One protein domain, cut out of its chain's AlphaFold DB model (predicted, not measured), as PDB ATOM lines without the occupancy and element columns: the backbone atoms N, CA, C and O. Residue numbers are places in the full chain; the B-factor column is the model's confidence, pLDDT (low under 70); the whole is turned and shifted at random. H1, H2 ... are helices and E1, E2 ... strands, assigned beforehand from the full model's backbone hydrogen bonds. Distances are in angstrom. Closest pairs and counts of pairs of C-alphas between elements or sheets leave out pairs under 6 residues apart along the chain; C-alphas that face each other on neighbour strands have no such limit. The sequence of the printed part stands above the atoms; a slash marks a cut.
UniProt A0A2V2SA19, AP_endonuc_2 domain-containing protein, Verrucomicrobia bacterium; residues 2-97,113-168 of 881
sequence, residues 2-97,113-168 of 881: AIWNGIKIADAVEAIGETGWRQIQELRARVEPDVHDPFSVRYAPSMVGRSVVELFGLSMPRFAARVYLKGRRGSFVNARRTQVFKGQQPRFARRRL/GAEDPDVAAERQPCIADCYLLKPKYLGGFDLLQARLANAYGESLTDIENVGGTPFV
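AT A GLANCE: This is residues 2 to 97 and 113 to 168 of the 881 residues of the protein "AP_endonuc_2 domain-containing protein" of Verrucomicrobia bacterium (UniProt A0A2V2SA19). A strongly twisted antiparallel sheet of five strands has H1 and H2 over one face, while H3 stands up from it on the other side. H4 and H5 lie side by side beyond one end of E3 and E4, and the long unnamed stretch of residues 133 to 164 loops out beyond the other end and folds back to E5. The printed part has 152 residues, with H1 H2 E1 H3 E2 E3 H4 H5 E4 E5 along the chain; the sheet's order is E1 E2 E3 E4 E5. The class is mixed, with 69 residues, under half, in named elements. It is compact, with a radius of gyration of the C-alphas of 16.7 A and spans of 52 by 38 by 26 A.

HOW THE PARTS SIT: Edge strand E1, residues 40 to 45, is antiparallel to E2, residues 63 to 68, with N 66 and O 42 2.7 A apart. E2 forms a hairpin with E3, residues 76 to 79, where N 67 and O 77 are 2.8 A apart. E4, residues 127 to 132, is antiparallel to E3, with N 78 and O 129 at 2.8 A, and forms a hairpin with edge strand E5, residues 165 to 167, with N 165 and O 132 at 2.8 A. These N and O pairs are within hydrogen-bond range. There are three layers, helices on both faces of the sheet: H1, residues 9 to 16, and H2, residues 18 to 31, on one face and H3, residues 47 to 55, on the other. H1 runs slantwise to the strands at a height over the sheet of 9.1 A. H2 runs along the strands, at 19 degrees to E3 on the local plane. H3 stands up from the sheet at 62 degrees; its closest C-alphas to E4 are those of Val 48 and Ala 128, 5.3 A. H4, residues 82 to 88, touches H1 through Ile 16 and Thr 82, C-alphas 5.2 A apart. H5, residues 117 to 122, touches H4 at a shallow tilt of 13 degrees, opposite ways; the C-alphas of Lys 86 and Ala 121 are closest, 5.8 A. H4 and H5 are not on the sheet. In the five helices every O i to N i+4 pair is within hydrogen-bond range.

IN THESE COORDINATES: From first to last C-alpha E1 measures 16.0 A, E2 14.9 A, E3 9.3 A, E4 12.0 A and E5 6.7 A. H2 measures 20.0 A, H3 12.4 A, H1 10.2 A, H4 9.9 A and H5 8.6 A. H1 begins at C-alpha 9 (-59.049, 24.080, 8.027), and E5 ends at C-alpha 167 (-37.377, 28.905, 5.123).

THE WHOLE: The C-alphas farthest apart are those of Ala 2 and Leu 97, 57.4 A. Residues 98 to 112 are not printed, with 15.8 A between C-alphas 97 and 113. E4 to E5 is a long link of 32 residues. Mean pLDDT of the printed part is 78.2; 41 residues are under 70, among them residues 87 to 97 and 113 to 123.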
ATOM      1  N   ALA A   2     -65.007  33.559  -8.110       27.09
ATOM      2  CA  ALA A   2     -65.398  32.261  -7.555       27.09
ATOM      3  C   ALA A   2     -64.296  31.704  -6.640       27.09
ATOM      4  O   ALA A   2     -63.129  31.626  -7.020       27.09
ATOM      5  N   ILE A   3     -64.697  31.341  -5.424       36.75
ATOM      6  CA  ILE A   3     -63.885  30.785  -4.337       36.75
ATOM      7  C   ILE A   3     -63.343  29.412  -4.766       36.75
ATOM      8  O   ILE A   3     -64.120  28.534  -5.128       36.75
ATOM      9  N   TRP A   4     -62.017  29.222  -4.749       47.47
ATOM     10  CA  TRP A   4     -61.370  28.022  -5.306       47.47
ATOM     11  C   TRP A   4     -60.342  27.360  -4.371       47.47
ATOM     12  O   TRP A   4     -59.629  28.056  -3.638       47.47
ATOM     13  N   ASN A   5     -60.311  26.017  -4.433       54.38
ATOM     14  CA  ASN A   5     -59.352  25.026  -3.891       54.38
ATOM     15  C   ASN A   5     -59.017  25.031  -2.390       54.38
ATOM     16  O   ASN A   5     -58.038  24.406  -1.983       54.38
ATOM     17  N   GLY A   6     -59.835  25.672  -1.554       59.91
ATOM     18  CA  GLY A   6     -59.673  25.564  -0.107       59.91
ATOM     19  C   GLY A   6     -59.979  24.147   0.384       59.91
ATOM     20  O   GLY A   6     -61.081  23.660   0.141       59.91
ATOM     21  N   ILE A   7     -59.044  23.501   1.082       73.56
ATOM     22  CA  ILE A   7     -59.410  22.395   1.979       73.56
ATOM     23  C   ILE A   7     -59.976  22.993   3.264       73.56
ATOM     24  O   ILE A   7     -59.635  24.130   3.615       73.56
ATOM     25  N   LYS A   8     -60.855  22.270   3.968       82.44
ATOM     26  CA  LYS A   8     -61.334  22.773   5.257       82.44
ATOM     27  C   LYS A   8     -60.139  22.864   6.201       82.44
ATOM     28  O   LYS A   8     -59.275  21.991   6.203       82.44
ATOM     29  N   ILE A   9     -60.104  23.913   7.019       86.81
ATOM     30  CA  ILE A   9     -59.049  24.080   8.027       86.81
ATOM     31  C   ILE A   9     -59.002  22.848   8.939       86.81
ATOM     32  O   ILE A   9     -57.916  22.378   9.238       86.81
ATOM     33  N   ALA A  10     -60.158  22.280   9.299       86.06
ATOM     34  CA  ALA A  10     -60.236  21.044  10.075       86.06
ATOM     35  C   ALA A  10     -59.467  19.882   9.416       86.06
ATOM     36  O   ALA A  10     -58.646  19.259  10.077       86.06
ATOM     37  N   ASP A  11     -59.644  19.663   8.109       83.69
ATOM     38  CA  ASP A  11     -58.939  18.605   7.368       83.69
ATOM     39  C   ASP A  11     -57.422  18.868   7.325       83.69
ATOM     40  O   ASP A  11     -56.607  17.948   7.407       83.69
ATOM     41  N   ALA A  12     -57.022  20.140   7.209       87.12
ATOM     42  CA  ALA A  12     -55.617  20.530   7.263       87.12
ATOM     43  C   ALA A  12     -55.007  20.288   8.650       87.12
ATOM     44  O   ALA A  12     -53.907  19.747   8.741       87.12
ATOM     45  N   VAL A  13     -55.718  20.664   9.717       89.88
ATOM     46  CA  VAL A  13     -55.316  20.431  11.111       89.88
ATOM     47  C   VAL A  13     -55.207  18.936  11.383       89.88
ATOM     48  O   VAL A  13     -54.213  18.509  11.961       89.88
ATOM     49  N   GLU A  14     -56.156  18.129  10.909       86.69
ATOM     50  CA  GLU A  14     -56.097  16.667  11.023       86.69
ATOM     51  C   GLU A  14     -54.864  16.106  10.300       86.69
ATOM     52  O   GLU A  14     -54.134  15.288  10.857       86.69
ATOM     53  N   ALA A  15     -54.570  16.579   9.086       84.25
ATOM     54  CA  ALA A  15     -53.416  16.110   8.319       84.25
ATOM     55  C   ALA A  15     -52.064  16.555   8.917       84.25
ATOM     56  O   ALA A  15     -51.098  15.785   8.882       84.25
ATOM     57  N   ILE A  16     -51.972  17.789   9.429       89.12
ATOM     58  CA  ILE A  16     -50.755  18.408   9.996       89.12
ATOM     59  C   ILE A  16     -50.539  18.016  11.470       89.12
ATOM     60  O   ILE A  16     -49.409  18.034  11.953       89.12
ATOM     61  N   GLY A  17     -51.601  17.672  12.197       88.31
ATOM     62  CA  GLY A  17     -51.600  17.495  13.648       88.31
ATOM     63  C   GLY A  17     -51.626  18.817  14.428       88.31
ATOM     64  O   GLY A  17     -51.138  19.853  13.969       88.31
ATOM     65  N   GLU A  18     -52.162  18.773  15.650       89.50
ATOM     66  CA  GLU A  18     -52.360  19.958  16.502       89.50
ATOM     67  C   GLU A  18     -51.054  20.688  16.841       89.50
ATOM     68  O   GLU A  18     -50.983  21.914  16.746       89.50
ATOM     69  N   THR A  19     -49.995  19.945  17.182       87.38
ATOM     70  CA  THR A  19     -48.670  20.516  17.473       87.38
ATOM     71  C   THR A  19     -48.109  21.264  16.269       87.38
ATOM     72  O   THR A  19     -47.615  22.383  16.402       87.38
ATOM     73  N   GLY A  20     -48.218  20.675  15.074       89.81
ATOM     74  CA  GLY A  20     -47.790  21.322  13.838       89.81
ATOM     75  C   GLY A  20     -48.613  22.574  13.544       89.81
ATOM     76  O   GLY A  20     -48.058  23.625  13.235       89.81
ATOM     77  N   TRP A  21     -49.933  22.506  13.721       93.00
ATOM     78  CA  TRP A  21     -50.800  23.664  13.527       93.00
ATOM     79  C   TRP A  21     -50.452  24.825  14.469       93.00
ATOM     80  O   TRP A  21     -50.370  25.971  14.021       93.00
ATOM     81  N   ARG A  22     -50.150  24.537  15.742       92.12
ATOM     82  CA  ARG A  22     -49.694  25.545  16.714       92.12
ATOM     83  C   ARG A  22     -48.412  26.247  16.257       92.12
ATOM     84  O   ARG A  22     -48.355  27.472  16.291       92.12
ATOM     85  N   GLN A  23     -47.438  25.500  15.728       91.38
ATOM     86  CA  GLN A  23     -46.206  26.084  15.170       91.38
ATOM     87  C   GLN A  23     -46.494  27.059  14.015       91.38
ATOM     88  O   GLN A  23     -45.815  28.075  13.870       91.38
ATOM     89  N   ILE A  24     -47.503  26.775  13.183       93.94
ATOM     90  CA  ILE A  24     -47.910  27.668  12.086       93.94
ATOM     91  C   ILE A  24     -48.570  28.939  12.634       93.94
ATOM     92  O   ILE A  24     -48.321  30.029  12.115       93.94
ATOM     93  N   GLN A  25     -49.380  28.824  13.691       93.38
ATOM     94  CA  GLN A  25     -49.988  29.975  14.367       93.38
ATOM     95  C   GLN A  25     -48.933  30.882  15.011       93.38
ATOM     96  O   GLN A  25     -48.973  32.096  14.816       93.38
ATOM     97  N   GLU A  26     -47.955  30.297  15.703       91.62
ATOM     98  CA  GLU A  26     -46.815  31.015  16.284       91.62
ATOM     99  C   GLU A  26     -45.988  31.721  15.200       91.62
ATOM    100  O   GLU A  26     -45.654  32.901  15.328       91.62
ATOM    101  N   LEU A  27     -45.717  31.035  14.083       92.88
ATOM    102  CA  LEU A  27     -45.013  31.636  12.954       92.88
ATOM    103  C   LEU A  27     -45.800  32.803  12.346       92.88
ATOM    104  O   LEU A  27     -45.207  33.834  12.029       92.88
ATOM    105  N   ARG A  28     -47.124  32.672  12.201       93.25
ATOM    106  CA  ARG A  28     -47.975  33.763  11.715       93.25
ATOM    107  C   ARG A  28     -47.912  34.974  12.637       93.25
ATOM    108  O   ARG A  28     -47.718  36.074  12.138       93.25
ATOM    109  N   ALA A  29     -48.026  34.774  13.950       91.50
ATOM    110  CA  ALA A  29     -47.939  35.862  14.924       91.50
ATOM    111  C   ALA A  29     -46.600  36.614  14.833       91.50
ATOM    112  O   ALA A  29     -46.551  37.817  15.063       91.50
ATOM    113  N   ARG A  30     -45.519  35.921  14.446       87.81
ATOM    114  CA  ARG A  30     -44.213  36.543  14.203       87.81
ATOM    115  C   ARG A  30     -44.153  37.279  12.866       87.81
ATOM    116  O   ARG A  30     -43.748  38.430  12.837       87.81
ATOM    117  N   VAL A  31     -44.489  36.618  11.760       89.62
ATOM    118  CA  VAL A  31     -44.262  37.150  10.399       89.62
ATOM    119  C   VAL A  31     -45.320  38.187  10.012       89.62
ATOM    120  O   VAL A  31     -45.023  39.133   9.286       89.62
ATOM    121  N   GLU A  32     -46.544  38.034  10.513       87.81
ATOM    122  CA  GLU A  32     -47.719  38.837  10.170       87.81
ATOM    123  C   GLU A  32     -48.546  39.181  11.432       87.81
ATOM    124  O   GLU A  32     -49.715  38.793  11.526       87.81
ATOM    125  N   PRO A  33     -47.965  39.905  12.414       83.69
ATOM    126  CA  PRO A  33     -48.592  40.163  13.719       83.69
ATOM    127  C   PRO A  33     -49.928  40.915  13.624       83.69
ATOM    128  O   PRO A  33     -50.815  40.693  14.442       83.69
ATOM    129  N   ASP A  34     -50.089  41.763  12.604       84.31
ATOM    130  CA  ASP A  34     -51.276  42.614  12.423       84.31
ATOM    131  C   ASP A  34     -52.432  41.909  11.690       84.31
ATOM    132  O   ASP A  34     -53.442  42.535  11.362       84.31
ATOM    133  N   VAL A  35     -52.264  40.642  11.300       82.31
ATOM    134  CA  VAL A  35     -53.228  39.962  10.429       82.31
ATOM    135  C   VAL A  35     -54.116  39.056  11.261       82.31
ATOM    136  O   VAL A  35     -53.674  38.014  11.745       82.31
ATOM    137  N   HIS A  36     -55.406  39.380  11.316       81.12
ATOM    138  CA  HIS A  36     -56.419  38.612  12.052       81.12
ATOM    139  C   HIS A  36     -57.332  37.757  11.159       81.12
ATOM    140  O   HIS A  36     -58.152  37.000  11.670       81.12
ATOM    141  N   ASP A  37     -57.157  37.817   9.835       83.69
ATOM    142  CA  ASP A  37     -57.970  37.064   8.872       83.69
ATOM    143  C   ASP A  37     -57.944  35.544   9.130       83.69
ATOM    144  O   ASP A  37     -56.937  35.000   9.588       83.69
ATOM    145  N   PRO A  38     -58.997  34.787   8.797       85.50
ATOM    146  CA  PRO A  38     -58.932  33.334   8.878       85.50
ATOM    147  C   PRO A  38     -57.826  32.774   7.967       85.50
ATOM    148  O   PRO A  38     -57.543  33.305   6.891       85.50
ATOM    149  N   PHE A  39     -57.195  31.675   8.392       87.31
ATOM    150  CA  PHE A  39     -56.235  30.965   7.547       87.31
ATOM    151  C   PHE A  39     -56.910  30.476   6.262       87.31
ATOM    152  O   PHE A  39     -58.010  29.926   6.290       87.31
ATOM    153  N   SER A  40     -56.215  30.607   5.135       88.50
ATOM    154  CA  SER A  40     -56.567  29.902   3.901       88.50
ATOM    155  C   SER A  40     -55.612  28.726   3.740       88.50
ATOM    156  O   SER A  40     -54.407  28.889   3.926       88.50
ATOM    157  N   VAL A  41     -56.130  27.553   3.368       88.69
ATOM    158  CA  VAL A  41     -55.314  26.343   3.194       88.69
ATOM    159  C   VAL A  41     -55.663  25.634   1.893       88.69
ATOM    160  O   VAL A  41     -56.832  25.569   1.521       88.69
ATOM    161  N   ARG A  42     -54.660  25.081   1.207       86.88
ATOM    162  CA  ARG A  42     -54.831  24.159   0.073       86.88
ATOM    163  C   ARG A  42     -53.762  23.073   0.103       86.88
ATOM    164  O   ARG A  42     -52.760  23.232   0.786       86.88
ATOM    165  N   TYR A  43     -53.920  22.011  -0.674       86.44
ATOM    166  CA  TYR A  43     -52.780  21.153  -0.993       86.44
ATOM    167  C   TYR A  43     -51.961  21.767  -2.134       86.44
ATOM    168  O   TYR A  43     -52.525  22.385  -3.041       86.44
ATOM    169  N   ALA A  44     -50.639  21.636  -2.062       86.88
ATOM    170  CA  ALA A  44     -49.714  22.110  -3.086       86.88
ATOM    171  C   ALA A  44     -48.414  21.290  -3.063       86.88
ATOM    172  O   ALA A  44     -48.075  20.751  -2.002       86.88
ATOM    173  N   PRO A  45     -47.662  21.220  -4.174       87.38
ATOM    174  CA  PRO A  45     -46.349  20.586  -4.187       87.38
ATOM    175  C   PRO A  45     -45.378  21.254  -3.201       87.38
ATOM    176  O   PRO A  45     -45.498  22.441  -2.863       87.38
ATOM    177  N   SER A  46     -44.449  20.448  -2.685       89.31
ATOM    178  CA  SER A  46     -43.411  20.849  -1.733       89.31
ATOM    179  C   SER A  46     -42.142  20.056  -2.009       89.31
ATOM    180  O   SER A  46     -42.146  18.827  -1.925       89.31
ATOM    181  N   MET A  47     -41.044  20.763  -2.278       88.88
ATOM    182  CA  MET A  47     -39.736  20.156  -2.546       88.88
ATOM    183  C   MET A  47     -39.242  19.339  -1.350       88.88
ATOM    184  O   MET A  47     -38.830  18.184  -1.480       88.88
ATOM    185  N   VAL A  48     -39.330  19.922  -0.152       89.12
ATOM    186  CA  VAL A  48     -38.886  19.241   1.069       89.12
ATOM    187  C   VAL A  48     -39.867  18.133   1.445       89.12
ATOM    188  O   VAL A  48     -39.439  17.061   1.866       89.12
ATOM    189  N   GLY A  49     -41.172  18.348   1.252       86.38
ATOM    190  CA  GLY A  49     -42.196  17.322   1.441       86.38
ATOM    191  C   GLY A  49     -41.935  16.090   0.574       86.38
ATOM    192  O   GLY A  49     -41.851  14.987   1.111       86.38
ATOM    193  N   ARG A  50     -41.721  16.281  -0.735       85.06
ATOM    194  CA  ARG A  50     -41.371  15.223  -1.698       85.06
ATOM    195  C   ARG A  50     -40.126  14.452  -1.264       85.06
ATOM    196  O   ARG A  50     -40.182  13.231  -1.163       85.06
ATOM    197  N   SER A  51     -39.037  15.154  -0.950       84.19
ATOM    198  CA  SER A  51     -37.775  14.522  -0.538       84.19
ATOM    199  C   SER A  51     -37.930  13.643   0.706       84.19
ATOM    200  O   SER A  51     -37.331  12.575   0.804       84.19
ATOM    201  N   VAL A  52     -38.785  14.053   1.644       80.00
ATOM    202  CA  VAL A  52     -39.103  13.272   2.845       80.00
ATOM    203  C   VAL A  52     -39.944  12.043   2.502       80.00
ATOM    204  O   VAL A  52     -39.647  10.948   2.970       80.00
ATOM    205  N   VAL A  53     -40.990  12.207   1.689       78.00
ATOM    206  CA  VAL A  53     -41.836  11.098   1.213       78.00
ATOM    207  C   VAL A  53     -40.997  10.030   0.525       78.00
ATOM    208  O   VAL A  53     -41.163   8.844   0.805       78.00
ATOM    209  N   GLU A  54     -40.069  10.459  -0.328       78.12
ATOM    210  CA  GLU A  54     -39.146   9.580  -1.035       78.12
ATOM    211  C   GLU A  54     -38.203   8.853  -0.072       78.12
ATOM    212  O   GLU A  54     -38.071   7.632  -0.146       78.12
ATOM    213  N   LEU A  55     -37.612   9.579   0.881       76.69
ATOM    214  CA  LEU A  55     -36.711   9.015   1.885       76.69
ATOM    215  C   LEU A  55     -37.366   7.876   2.687       76.69
ATOM    216  O   LEU A  55     -36.718   6.886   3.017       76.69
ATOM    217  N   PHE A  56     -38.659   7.994   2.983       72.44
ATOM    218  CA  PHE A  56     -39.424   6.954   3.678       72.44
ATOM    219  C   PHE A  56     -40.133   5.976   2.725       72.44
ATOM    220  O   PHE A  56     -40.799   5.039   3.180       72.44
ATOM    221  N   GLY A  57     -39.984   6.166   1.411       68.75
ATOM    222  CA  GLY A  57     -40.566   5.323   0.376       68.75
ATOM    223  C   GLY A  57     -42.088   5.250   0.456       68.75
ATOM    224  O   GLY A  57     -42.638   4.152   0.408       68.75
ATOM    225  N   LEU A  58     -42.766   6.374   0.695       71.44
ATOM    226  CA  LEU A  58     -44.205   6.434   0.978       71.44
ATOM    227  C   LEU A  58     -45.037   6.751  -0.279       71.44
ATOM    228  O   LEU A  58     -44.768   7.732  -0.965       71.44
ATOM    229  N   SER A  59     -46.110   5.993  -0.535       62.28
ATOM    230  CA  SER A  59     -47.200   6.364  -1.460       62.28
ATOM    231  C   SER A  59     -48.139   7.384  -0.818       62.28
ATOM    232  O   SER A  59     -49.312   7.113  -0.529       62.28
ATOM    233  N   MET A  60     -47.634   8.587  -0.575       66.06
ATOM    234  CA  MET A  60     -48.494   9.739  -0.341       66.06
ATOM    235  C   MET A  60     -48.315  10.736  -1.479       66.06
ATOM    236  O   MET A  60     -47.199  10.875  -1.978       66.06
ATOM    237  N   PRO A  61     -49.386  11.454  -1.876       59.12
ATOM    238  CA  PRO A  61     -49.244  12.547  -2.825       59.12
ATOM    239  C   PRO A  61     -48.108  13.462  -2.361       59.12
ATOM    240  O   PRO A  61     -48.024  13.751  -1.160       59.12
ATOM    241  N   ARG A  62     -47.262  13.942  -3.276       69.75
ATOM    242  CA  ARG A  62     -46.109  14.821  -2.975       69.75
ATOM    243  C   ARG A  62     -46.516  16.197  -2.421       69.75
ATOM    244  O   ARG A  62     -45.693  17.089  -2.245       69.75
ATOM    245  N   PHE A  63     -47.801  16.359  -2.116       78.44
ATOM    246  CA  PHE A  63     -48.414  17.577  -1.642       78.44
ATOM    247  C   PHE A  63     -48.253  17.772  -0.135       78.44
ATOM    248  O   PHE A  63     -48.562  16.896   0.684       78.44
ATOM    249  N   ALA A  64     -47.831  18.980   0.215       88.25
ATOM    250  CA  ALA A  64     -47.951  19.557   1.540       88.25
ATOM    251  C   ALA A  64     -49.306  20.266   1.687       88.25
ATOM    252  O   ALA A  64     -49.975  20.584   0.701       88.25
ATOM    253  N   ALA A  65     -49.708  20.541   2.926       90.62
ATOM    254  CA  ALA A  65     -50.788  21.478   3.202       90.62
ATOM    255  C   ALA A  65     -50.214  22.903   3.189       90.62
ATOM    256  O   ALA A  65     -49.539  23.317   4.129       90.62
ATOM    257  N   ARG A  66     -50.446  23.653   2.110       92.50
ATOM    258  CA  ARG A  66     -50.048  25.056   1.988       92.50
ATOM    259  C   ARG A  66     -50.984  25.944   2.792       92.50
ATOM    260  O   ARG A  66     -52.135  26.138   2.402       92.50
ATOM    261  N   VAL A  67     -50.475  26.505   3.881       93.31
ATOM    262  CA  VAL A  67     -51.172  27.436   4.768       93.31
ATOM    263  C   VAL A  67     -50.690  28.851   4.484       93.31
ATOM    264  O   VAL A  67     -49.508  29.152   4.643       93.31
ATOM    265  N   TYR A  68     -51.597  29.729   4.073       92.06
ATOM    266  CA  TYR A  68     -51.272  31.135   3.864       92.06
ATOM    267  C   TYR A  68     -51.373  31.905   5.186       92.06
ATOM    268  O   TYR A  68     -52.376  31.803   5.895       92.06
ATOM    269  N   LEU A  69     -50.336  32.677   5.510       90.62
ATOM    270  CA  LEU A  69     -50.225  33.431   6.762       90.62
ATOM    271  C   LEU A  69     -50.909  34.804   6.681       90.62
ATOM    272  O   LEU A  69     -51.280  35.360   7.710       90.62
ATOM    273  N   LYS A  70     -51.105  35.334   5.468       82.56
ATOM    274  CA  LYS A  70     -51.815  36.595   5.215       82.56
ATOM    275  C   LYS A  70     -52.539  36.588   3.884       82.56
ATOM    276  O   LYS A  70     -51.915  36.680   2.822       82.56
ATOM    277  N   GLY A  71     -53.867  36.519   3.948       72.94
ATOM    278  CA  GLY A  71     -54.705  36.401   2.758       72.94
ATOM    279  C   GLY A  71     -54.195  35.302   1.817       72.94
ATOM    280  O   GLY A  71     -53.558  34.351   2.247       72.94
ATOM    281  N   ARG A  72     -54.439  35.431   0.513       64.38
ATOM    282  CA  ARG A  72     -53.887  34.518  -0.517       64.38
ATOM    283  C   ARG A  72     -52.723  35.128  -1.306       64.38
ATOM    284  O   ARG A  72     -52.338  34.585  -2.340       64.38
ATOM    285  N   ARG A  73     -52.241  36.286  -0.845       67.69
ATOM    286  CA  ARG A  73     -51.259  37.153  -1.517       67.69
ATOM    287  C   ARG A  73     -50.006  37.408  -0.671       67.69
ATOM    288  O   ARG A  73     -49.207  38.269  -1.004       67.69
ATOM    289  N   GLY A  74     -49.875  36.703   0.448       77.31
ATOM    290  CA  GLY A  74     -48.811  36.903   1.420       77.31
ATOM    291  C   GLY A  74     -47.948  35.669   1.621       77.31
ATOM    292  O   GLY A  74     -48.024  34.694   0.872       77.31
ATOM    293  N   SER A  75     -47.157  35.719   2.687       90.94
ATOM    294  CA  SER A  75     -46.341  34.607   3.162       90.94
ATOM    295  C   SER A  75     -47.152  33.309   3.253       90.94
ATOM    296  O   SER A  75     -48.300  33.323   3.707       90.94
ATOM    297  N   PHE A  76     -46.565  32.179   2.872       93.50
ATOM    298  CA  PHE A  76     -47.195  30.867   3.015       93.50
ATOM    299  C   PHE A  76     -46.208  29.808   3.480       93.50
ATOM    300  O   PHE A  76     -45.006  29.908   3.252       93.50
ATOM    301  N   VAL A  77     -46.746  28.758   4.093       94.56
ATOM    302  CA  VAL A  77     -46.014  27.596   4.593       94.56
ATOM    303  C   VAL A  77     -46.543  26.348   3.914       94.56
ATOM    304  O   VAL A  77     -47.731  26.065   4.012       94.56
ATOM    305  N   ASN A  78     -45.672  25.565   3.289       94.12
ATOM    306  CA  ASN A  78     -45.971  24.186   2.925       94.12
ATOM    307  C   ASN A  78     -45.753  23.299   4.158       94.12
ATOM    308  O   ASN A  78     -44.625  22.961   4.521       94.12
ATOM    309  N   ALA A  79     -46.844  22.936   4.830       93.19
ATOM    310  CA  ALA A  79     -46.808  22.107   6.023       93.19
ATOM    311  C   ALA A  79     -46.825  20.609   5.681       93.19
ATOM    312  O   ALA A  79     -47.667  20.117   4.921       93.19
ATOM    313  N   ARG A  80     -45.905  19.860   6.289       88.69
ATOM    314  CA  ARG A  80     -45.891  18.400   6.320       88.69
ATOM    315  C   ARG A  80     -47.215  17.905   6.880       88.69
ATOM    316  O   ARG A  80     -47.670  18.349   7.929       88.69
ATOM    317  N   ARG A  81     -47.777  16.903   6.214       85.50
ATOM    318  CA  ARG A  81     -48.943  16.168   6.701       85.50
ATOM    319  C   ARG A  81     -48.491  15.096   7.695       85.50
ATOM    320  O   ARG A  81     -48.546  13.908   7.385       85.50
ATOM    321  N   THR A  82     -47.905  15.513   8.819       80.25
ATOM    322  CA  THR A  82     -47.183  14.630   9.761       80.25
ATOM    323  C   THR A  82     -48.047  13.479  10.275       80.25
ATOM    324  O   THR A  82     -47.519  12.388  10.459       80.25
ATOM    325  N   GLN A  83     -49.367  13.652  10.400       77.38
ATOM    326  CA  GLN A  83     -50.283  12.568  10.781       77.38
ATOM    327  C   GLN A  83     -50.446  11.524   9.667       77.38
ATOM    328  O   GLN A  83     -50.511  10.320   9.924       77.38
ATOM    329  N   VAL A  84     -50.430  11.958   8.403       71.94
ATOM    330  CA  VAL A  84     -50.409  11.046   7.248       71.94
ATOM    331  C   VAL A  84     -49.076  10.297   7.187       71.94
ATOM    332  O   VAL A  84     -49.078   9.078   6.998       71.94
ATOM    333  N   PHE A  85     -47.958  10.998   7.421       71.25
ATOM    334  CA  PHE A  85     -46.624  10.391   7.536       71.25
ATOM    335  C   PHE A  85     -46.582   9.336   8.651       71.25
ATOM    336  O   PHE A  85     -46.249   8.184   8.373       71.25
ATOM    337  N   LYS A  86     -46.999   9.699   9.875       70.88
ATOM    338  CA  LYS A  86     -47.152   8.807  11.042       70.88
ATOM    339  C   LYS A  86     -47.931   7.554  10.670       70.88
ATOM    340  O   LYS A  86     -47.579   6.439  11.038       70.88
ATOM    341  N   GLY A  87     -48.984   7.731   9.874       62.59
ATOM    342  CA  GLY A  87     -49.810   6.630   9.438       62.59
ATOM    343  C   GLY A  87     -49.068   5.569   8.620       62.59
ATOM    344  O   GLY A  87     -49.371   4.385   8.800       62.59
ATOM    345  N   GLN A  88     -48.163   5.997   7.732       63.84
ATOM    346  CA  GLN A  88     -47.518   5.181   6.695       63.84
ATOM    347  C   GLN A  88     -46.103   4.704   7.040       63.84
ATOM    348  O   GLN A  88     -45.583   3.834   6.340       63.84
ATOM    349  N   GLN A  89     -45.471   5.264   8.076       62.16
ATOM    350  CA  GLN A  89     -44.099   4.906   8.426       62.16
ATOM    351  C   GLN A  89     -43.986   3.407   8.764       62.16
ATOM    352  O   GLN A  89     -44.734   2.904   9.610       62.16
ATOM    353  N   PRO A  90     -43.063   2.664   8.123       53.78
ATOM    354  CA  PRO A  90     -42.751   1.309   8.555       53.78
ATOM    355  C   PRO A  90     -42.181   1.351   9.981       53.78
ATOM    356  O   PRO A  90     -41.477   2.293  10.343       53.78
ATOM    357  N   ARG A  91     -42.465   0.330  10.804       50.25
ATOM    358  CA  ARG A  91     -41.814   0.191  12.117       50.25
ATOM    359  C   ARG A  91     -40.300   0.115  11.885       50.25
ATOM    360  O   ARG A  91     -39.830  -0.849  11.284       50.25
ATOM    361  N   PHE A  92     -39.554   1.130  12.320       49.81
ATOM    362  CA  PHE A  92     -38.110   1.202  12.101       49.81
ATOM    363  C   PHE A  92     -37.406   0.037  12.808       49.81
ATOM    364  O   PHE A  92     -37.474  -0.095  14.029       49.81
ATOM    365  N   ALA A  93     -36.708  -0.810  12.052       41.75
ATOM    366  CA  ALA A  93     -35.801  -1.791  12.634       41.75
ATOM    367  C   ALA A  93     -34.540  -1.068  13.145       41.75
ATOM    368  O   ALA A  93     -33.887  -0.358  12.378       41.75
ATOM    369  N   ARG A  94     -34.173  -1.241  14.423       45.16
ATOM    370  CA  ARG A  94     -32.858  -0.812  14.936       45.16
ATOM    371  C   ARG A  94     -31.788  -1.794  14.445       45.16
ATOM    372  O   ARG A  94     -32.003  -3.003  14.512       45.16
ATOM    373  N   ARG A  95     -30.642  -1.297  13.960       44.84
ATOM    374  CA  ARG A  95     -29.488  -2.133  13.568       44.84
ATOM    375  C   ARG A  95     -28.212  -1.626  14.235       44.84
ATOM    376  O   ARG A  95     -27.972  -0.425  14.304       44.84
ATOM    377  N   ARG A  96     -27.367  -2.547  14.700       38.12
ATOM    378  CA  ARG A  96     -26.039  -2.228  15.236       38.12
ATOM    379  C   ARG A  96     -25.034  -2.166  14.084       38.12
ATOM    380  O   ARG A  96     -24.764  -3.188  13.461       38.12
ATOM    381  N   LEU A  97     -24.473  -0.989  13.817       42.44
ATOM    382  CA  LEU A  97     -23.276  -0.856  12.983       42.44
ATOM    383  C   LEU A  97     -22.098  -1.421  13.784       42.44
ATOM    384  O   LEU A  97     -21.704  -0.839  14.791       42.44
ATOM    385  N   GLY A 113     -35.727  -2.837  20.658       39.81
ATOM    386  CA  GLY A 113     -37.091  -2.302  20.519       39.81
ATOM    387  C   GLY A 113     -37.185  -0.929  19.847       39.81
ATOM    388  O   GLY A 113     -36.404  -0.039  20.155       39.81
ATOM    389  N   ALA A 114     -38.125  -0.768  18.913       45.91
ATOM    390  CA  ALA A 114     -38.374   0.487  18.208       45.91
ATOM    391  C   ALA A 114     -38.814   1.592  19.186       45.91
ATOM    392  O   ALA A 114     -39.517   1.313  20.154       45.91
ATOM    393  N   GLU A 115     -38.418   2.845  18.934       51.75
ATOM    394  CA  GLU A 115     -39.157   3.962  19.531       51.75
ATOM    395  C   GLU A 115     -40.571   3.949  18.949       51.75
ATOM    396  O   GLU A 115     -40.750   3.580  17.784       51.75
ATOM    397  N   ASP A 116     -41.561   4.304  19.764       54.09
ATOM    398  CA  ASP A 116     -42.932   4.422  19.297       54.09
ATOM    399  C   ASP A 116     -42.985   5.453  18.149       54.09
ATOM    400  O   ASP A 116     -42.647   6.624  18.372       54.09
ATOM    401  N   PRO A 117     -43.373   5.051  16.920       53.41
ATOM    402  CA  PRO A 117     -43.527   5.967  15.791       53.41
ATOM    403  C   PRO A 117     -44.425   7.163  16.121       53.41
ATOM    404  O   PRO A 117     -44.263   8.236  15.538       53.41
ATOM    405  N   ASP A 118     -45.338   6.996  17.078       55.59
ATOM    406  CA  ASP A 118     -46.240   8.038  17.539       55.59
ATOM    407  C   ASP A 118     -45.491   9.160  18.264       55.59
ATOM    408  O   ASP A 118     -45.680  10.333  17.935       55.59
ATOM    409  N   VAL A 119     -44.571   8.804  19.162       60.97
ATOM    410  CA  VAL A 119     -43.743   9.760  19.913       60.97
ATOM    411  C   VAL A 119     -42.745  10.457  18.988       60.97
ATOM    412  O   VAL A 119     -42.546  11.671  19.078       60.97
ATOM    413  N   ALA A 120     -42.142   9.711  18.057       58.59
ATOM    414  CA  ALA A 120     -41.205  10.271  17.090       58.59
ATOM    415  C   ALA A 120     -41.894  11.257  16.132       58.59
ATOM    416  O   ALA A 120     -41.317  12.299  15.827       58.59
ATOM    417  N   ALA A 121     -43.120  10.963  15.679       60.75
ATOM    418  CA  ALA A 121     -43.879  11.817  14.765       60.75
ATOM    419  C   ALA A 121     -44.379  13.120  15.417       60.75
ATOM    420  O   ALA A 121     -44.365  14.165  14.764       60.75
ATOM    421  N   GLU A 122     -44.785  13.086  16.691       65.38
ATOM    422  CA  GLU A 122     -45.290  14.266  17.420       65.38
ATOM    423  C   GLU A 122     -44.226  15.345  17.657       65.38
ATOM    424  O   GLU A 122     -44.554  16.528  17.763       65.38
ATOM    425  N   ARG A 123     -42.949  14.953  17.683       69.44
ATOM    426  CA  ARG A 123     -41.810  15.876  17.811       69.44
ATOM    427  C   ARG A 123     -41.421  16.546  16.492       69.44
ATOM    428  O   ARG A 123     -40.674  17.522  16.503       69.44
ATOM    429  N   GLN A 124     -41.916  16.051  15.354       76.69
ATOM    430  CA  GLN A 124     -41.458  16.531  14.054       76.69
ATOM    431  C   GLN A 124     -41.999  17.926  13.743       76.69
ATOM    432  O   GLN A 124     -43.215  18.142  13.783       76.69
ATOM    433  N   PRO A 125     -41.140  18.885  13.356       85.38
ATOM    434  CA  PRO A 125     -41.623  20.183  12.929       85.38
ATOM    435  C   PRO A 125     -42.429  20.048  11.639       85.38
ATOM    436  O   PRO A 125     -42.069  19.311  10.714       85.38
ATOM    437  N   CYS A 126     -43.520  20.800  11.546       90.31
ATOM    438  CA  CYS A 126     -44.420  20.694  10.401       90.31
ATOM    439  C   CYS A 126     -43.952  21.496   9.180       90.31
ATOM    440  O   CYS A 126     -44.403  21.219   8.081       90.31
ATOM    441  N   ILE A 127     -43.049  22.470   9.318       92.38
ATOM    442  CA  ILE A 127     -42.670  23.360   8.206       92.38
ATOM    443  C   ILE A 127     -41.740  22.617   7.239       92.38
ATOM    444  O   ILE A 127     -40.551  22.461   7.534       92.38
ATOM    445  N   ALA A 128     -42.277  22.148   6.105       91.56
ATOM    446  CA  ALA A 128     -41.492  21.492   5.062       91.56
ATOM    447  C   ALA A 128     -40.643  22.523   4.324       91.56
ATOM    448  O   ALA A 128     -39.426  22.492   4.411       91.56
ATOM    449  N   ASP A 129     -41.292  23.472   3.672       93.75
ATOM    450  CA  ASP A 129     -40.670  24.649   3.081       93.75
ATOM    451  C   ASP A 129     -41.684  25.799   3.116       93.75
ATOM    452  O   ASP A 129     -42.871  25.597   3.388       93.75
ATOM    453  N   CYS A 130     -41.230  27.032   2.941       93.88
ATOM    454  CA  CYS A 130     -42.107  28.192   2.963       93.88
ATOM    455  C   CYS A 130     -41.525  29.346   2.159       93.88
ATOM    456  O   CYS A 130     -40.328  29.391   1.873       93.88
ATOM    457  N   TYR A 131     -42.409  30.280   1.832       92.88
ATOM    458  CA  TYR A 131     -42.100  31.524   1.153       92.88
ATOM    459  C   TYR A 131     -42.592  32.667   2.034       92.88
ATOM    460  O   TYR A 131     -43.802  32.836   2.215       92.88
ATOM    461  N   LEU A 132     -41.665  33.405   2.644       93.62
ATOM    462  CA  LEU A 132     -41.988  34.421   3.644       93.62
ATOM    463  C   LEU A 132     -41.685  35.814   3.105       93.62
ATOM    464  O   LEU A 132     -40.549  36.124   2.756       93.62
ATOM    465  N   LEU A 133     -42.696  36.672   3.066       91.69
ATOM    466  CA  LEU A 133     -42.499  38.091   2.800       91.69
ATOM    467  C   LEU A 133     -41.774  38.748   3.975       91.69
ATOM    468  O   LEU A 133     -41.853  38.278   5.110       91.69
ATOM    469  N   LYS A 134     -41.092  39.863   3.696       91.62
ATOM    470  CA  LYS A 134     -40.430  40.671   4.722       91.62
ATOM    471  C   LYS A 134     -41.470  41.171   5.741       91.62
ATOM    472  O   LYS A 134     -42.343  41.956   5.362       91.62
ATOM    473  N   PRO A 135     -41.373  40.785   7.027       91.19
ATOM    474  CA  PRO A 135     -42.242  41.327   8.064       91.19
ATOM    475  C   PRO A 135     -42.092  42.844   8.204       91.19
ATOM    476  O   PRO A 135     -40.983  43.378   8.112       91.19
ATOM    477  N   LYS A 136     -43.189  43.550   8.507       89.44
ATOM    478  CA  LYS A 136     -43.187  45.022   8.627       89.44
ATOM    479  C   LYS A 136     -42.186  45.548   9.660       89.44
ATOM    480  O   LYS A 136     -41.524  46.552   9.415       89.44
ATOM    481  N   TYR A 137     -42.045  44.858  10.795       89.62
ATOM    482  CA  TYR A 137     -41.135  45.263  11.871       89.62
ATOM    483  C   TYR A 137     -39.650  45.205  11.462       89.62
ATOM    484  O   TYR A 137     -38.801  45.774  12.140       89.62
ATOM    485  N   LEU A 138     -39.326  44.575  10.325       91.69
ATOM    486  CA  LEU A 138     -37.978  44.535   9.758       91.69
ATOM    487  C   LEU A 138     -37.697  45.694   8.788       91.69
ATOM    488  O   LEU A 138     -36.760  45.605   7.998       91.69
ATOM    489  N   GLY A 139     -38.471  46.785   8.816       86.88
ATOM    490  CA  GLY A 139     -38.363  47.909   7.872       86.88
ATOM    491  C   GLY A 139     -36.934  48.412   7.606       86.88
ATOM    492  O   GLY A 139     -36.613  48.701   6.459       86.88
ATOM    493  N   GLY A 140     -36.053  48.417   8.615       89.06
ATOM    494  CA  GLY A 140     -34.650  48.855   8.502       89.06
ATOM    495  C   GLY A 140     -33.625  47.809   8.041       89.06
ATOM    496  O   GLY A 140     -32.437  48.112   8.046       89.06
ATOM    497  N   PHE A 141     -34.049  46.592   7.697       94.31
ATOM    498  CA  PHE A 141     -33.157  45.529   7.228       94.31
ATOM    499  C   PHE A 141     -33.134  45.429   5.707       94.31
ATOM    500  O   PHE A 141     -34.189  45.356   5.074       94.31
ATOM    501  N   ASP A 142     -31.944  45.294   5.141       91.62
ATOM    502  CA  ASP A 142     -31.759  44.778   3.790       91.62
ATOM    503  C   ASP A 142     -31.836  43.260   3.866       91.62
ATOM    504  O   ASP A 142     -31.027  42.618   4.540       91.62
ATOM    505  N   LEU A 143     -32.869  42.696   3.249       94.62
ATOM    506  CA  LEU A 143     -33.196  41.279   3.330       94.62
ATOM    507  C   LEU A 143     -33.022  40.647   1.954       94.62
ATOM    508  O   LEU A 143     -33.557  41.155   0.972       94.62
ATOM    509  N   LEU A 144     -32.330  39.513   1.902       95.06
ATOM    510  CA  LEU A 144     -32.225  38.699   0.701       95.06
ATOM    511  C   LEU A 144     -33.566  38.034   0.401       95.06
ATOM    512  O   LEU A 144     -34.183  37.391   1.260       95.06
ATOM    513  N   GLN A 145     -34.012  38.188  -0.838       93.31
ATOM    514  CA  GLN A 145     -35.311  37.724  -1.297       93.31
ATOM    515  C   GLN A 145     -35.182  37.089  -2.680       93.31
ATOM    516  O   GLN A 145     -34.412  37.552  -3.512       93.31
ATOM    517  N   ALA A 146     -35.985  36.058  -2.929       90.12
ATOM    518  CA  ALA A 146     -36.125  35.417  -4.226       90.12
ATOM    519  C   ALA A 146     -37.538  35.626  -4.784       90.12
ATOM    520  O   ALA A 146     -38.539  35.633  -4.052       90.12
ATOM    521  N   ARG A 147     -37.634  35.761  -6.105       87.25
ATOM    522  CA  ARG A 147     -38.900  35.908  -6.838       87.25
ATOM    523  C   ARG A 147     -39.421  34.543  -7.290       87.25
ATOM    524  O   ARG A 147     -39.522  34.246  -8.469       87.25
ATOM    525  N   LEU A 148     -39.741  33.694  -6.316       83.62
ATOM    526  CA  LEU A 148     -40.151  32.303  -6.546       83.62
ATOM    527  C   LEU A 148     -41.653  32.057  -6.395       83.62
ATOM    528  O   LEU A 148     -42.087  30.911  -6.469       83.62
ATOM    529  N   ALA A 149     -42.466  33.097  -6.190       83.12
ATOM    530  CA  ALA A 149     -43.917  32.940  -6.082       83.12
ATOM    531  C   ALA A 149     -44.488  32.161  -7.285       83.12
ATOM    532  O   ALA A 149     -45.199  31.171  -7.091       83.12
ATOM    533  N   ASN A 150     -44.059  32.527  -8.498       79.44
ATOM    534  CA  ASN A 150     -44.416  31.826  -9.731       79.44
ATOM    535  C   ASN A 150     -43.929  30.371  -9.712       79.44
ATOM    536  O   ASN A 150     -44.724  29.480  -9.959       79.44
ATOM    537  N   ALA A 151     -42.681  30.097  -9.313       85.06
ATOM    538  CA  ALA A 151     -42.170  28.724  -9.190       85.06
ATOM    539  C   ALA A 151     -43.053  27.844  -8.289       85.06
ATOM    540  O   ALA A 151     -43.305  26.683  -8.593       85.06
ATOM    541  N   TYR A 152     -43.591  28.411  -7.211       86.06
ATOM    542  CA  TYR A 152     -44.517  27.733  -6.308       86.06
ATOM    543  C   TYR A 152     -45.958  27.597  -6.845       86.06
ATOM    544  O   TYR A 152     -46.831  27.120  -6.108       86.06
ATOM    545  N   GLY A 153     -46.251  28.016  -8.077       79.94
ATOM    546  CA  GLY A 153     -47.599  27.995  -8.649       79.94
ATOM    547  C   GLY A 153     -48.505  29.122  -8.144       79.94
ATOM    548  O   GLY A 153     -49.733  28.985  -8.143       79.94
ATOM    549  N   GLU A 154     -47.934  30.224  -7.647       80.88
ATOM    550  CA  GLU A 154     -48.680  31.425  -7.259       80.88
ATOM    551  C   GLU A 154     -48.662  32.440  -8.424       80.88
ATOM    552  O   GLU A 154     -47.611  32.931  -8.794       80.88
ATOM    553  N   SER A 155     -49.827  32.708  -9.038       65.00
ATOM    554  CA  SER A 155     -49.986  33.400 -10.342       65.00
ATOM    555  C   SER A 155     -49.780  34.941 -10.374       65.00
ATOM    556  O   SER A 155     -49.831  35.637  -9.358       65.00
ATOM    557  N   LEU A 156     -49.717  35.442 -11.621       50.19
ATOM    558  CA  LEU A 156     -48.877  36.460 -12.274       50.19
ATOM    559  C   LEU A 156     -49.366  37.934 -12.221       50.19
ATOM    560  O   LEU A 156     -49.101  38.702 -13.133       50.19
ATOM    561  N   THR A 157     -50.160  38.370 -11.240       48.91
ATOM    562  CA  THR A 157     -50.615  39.795 -11.223       48.91
ATOM    563  C   THR A 157     -50.523  40.490  -9.873       48.91
ATOM    564  O   THR A 157     -50.508  41.714  -9.825       48.91
ATOM    565  N   ASP A 158     -50.396  39.738  -8.778       49.62
ATOM    566  CA  ASP A 158     -50.457  40.314  -7.431       49.62
ATOM    567  C   ASP A 158     -49.150  40.181  -6.626       49.62
ATOM    568  O   ASP A 158     -49.005  40.849  -5.604       49.62
ATOM    569  N   ILE A 159     -48.215  39.307  -7.038       53.47
ATOM    570  CA  ILE A 159     -47.015  38.937  -6.249       53.47
ATOM    571  C   ILE A 159     -45.729  38.893  -7.100       53.47
ATOM    572  O   ILE A 159     -44.648  38.782  -6.541       53.47
ATOM    573  N   GLU A 160     -45.786  39.030  -8.430       51.72
ATOM    574  CA  GLU A 160     -44.607  38.816  -9.301       51.72
ATOM    575  C   GLU A 160     -43.398  39.695  -8.967       51.72
ATOM    576  O   GLU A 160     -42.252  39.283  -9.132       51.72
ATOM    577  N   ASN A 161     -43.654  40.887  -8.427       57.25
ATOM    578  CA  ASN A 161     -42.611  41.826  -8.021       57.25
ATOM    579  C   ASN A 161     -42.243  41.735  -6.535       57.25
ATOM    580  O   ASN A 161     -41.338  42.435  -6.083       57.25
ATOM    581  N   VAL A 162     -42.937  40.905  -5.754       71.12
ATOM    582  CA  VAL A 162     -42.715  40.812  -4.314       71.12
ATOM    583  C   VAL A 162     -41.751  39.667  -4.049       71.12
ATOM    584  O   VAL A 162     -42.104  38.502  -4.177       71.12
ATOM    585  N   GLY A 163     -40.520  40.002  -3.671       85.81
ATOM    586  CA  GLY A 163     -39.550  39.018  -3.212       85.81
ATOM    587  C   GLY A 163     -39.961  38.390  -1.875       85.81
ATOM    588  O   GLY A 163     -40.571  39.034  -1.019       85.81
ATOM    589  N   GLY A 164     -39.574  37.135  -1.663       90.94
ATOM    590  CA  GLY A 164     -39.770  36.415  -0.408       90.94
ATOM    591  C   GLY A 164     -38.519  35.638  -0.028       90.94
ATOM    592  O   GLY A 164     -37.724  35.253  -0.882       90.94
ATOM    593  N   THR A 165     -38.323  35.423   1.263       94.06
ATOM    594  CA  THR A 165     -37.193  34.673   1.807       94.06
ATOM    595  C   THR A 165     -37.642  33.237   2.089       94.06
ATOM    596  O   THR A 165     -38.659  33.043   2.768       94.06
ATOM    597  N   PRO A 166     -36.926  32.217   1.586       94.94
ATOM    598  CA  PRO A 166     -37.268  30.831   1.846       94.94
ATOM    599  C   PRO A 166     -36.920  30.442   3.280       94.94
ATOM    600  O   PRO A 166     -35.923  30.900   3.846       94.94
ATOM    601  N   PHE A 167     -37.714  29.542   3.854       96.12
ATOM    602  CA  PHE A 167     -37.377  28.905   5.123       96.12
ATOM    603  C   PHE A 167     -37.850  27.445   5.168       96.12
ATOM    604  O   PHE A 167     -38.841  27.068   4.549       96.12
ATOM    605  N   VAL A 168     -37.115  26.595   5.877       94.81
ATOM    606  CA  VAL A 168     -37.412  25.165   6.062       94.81
ATOM    607  C   VAL A 168     -37.024  24.784   7.479       94.81
ATOM    608  O   VAL A 168     -35.989  25.226   7.977       94.81
TER     609      VAL A 168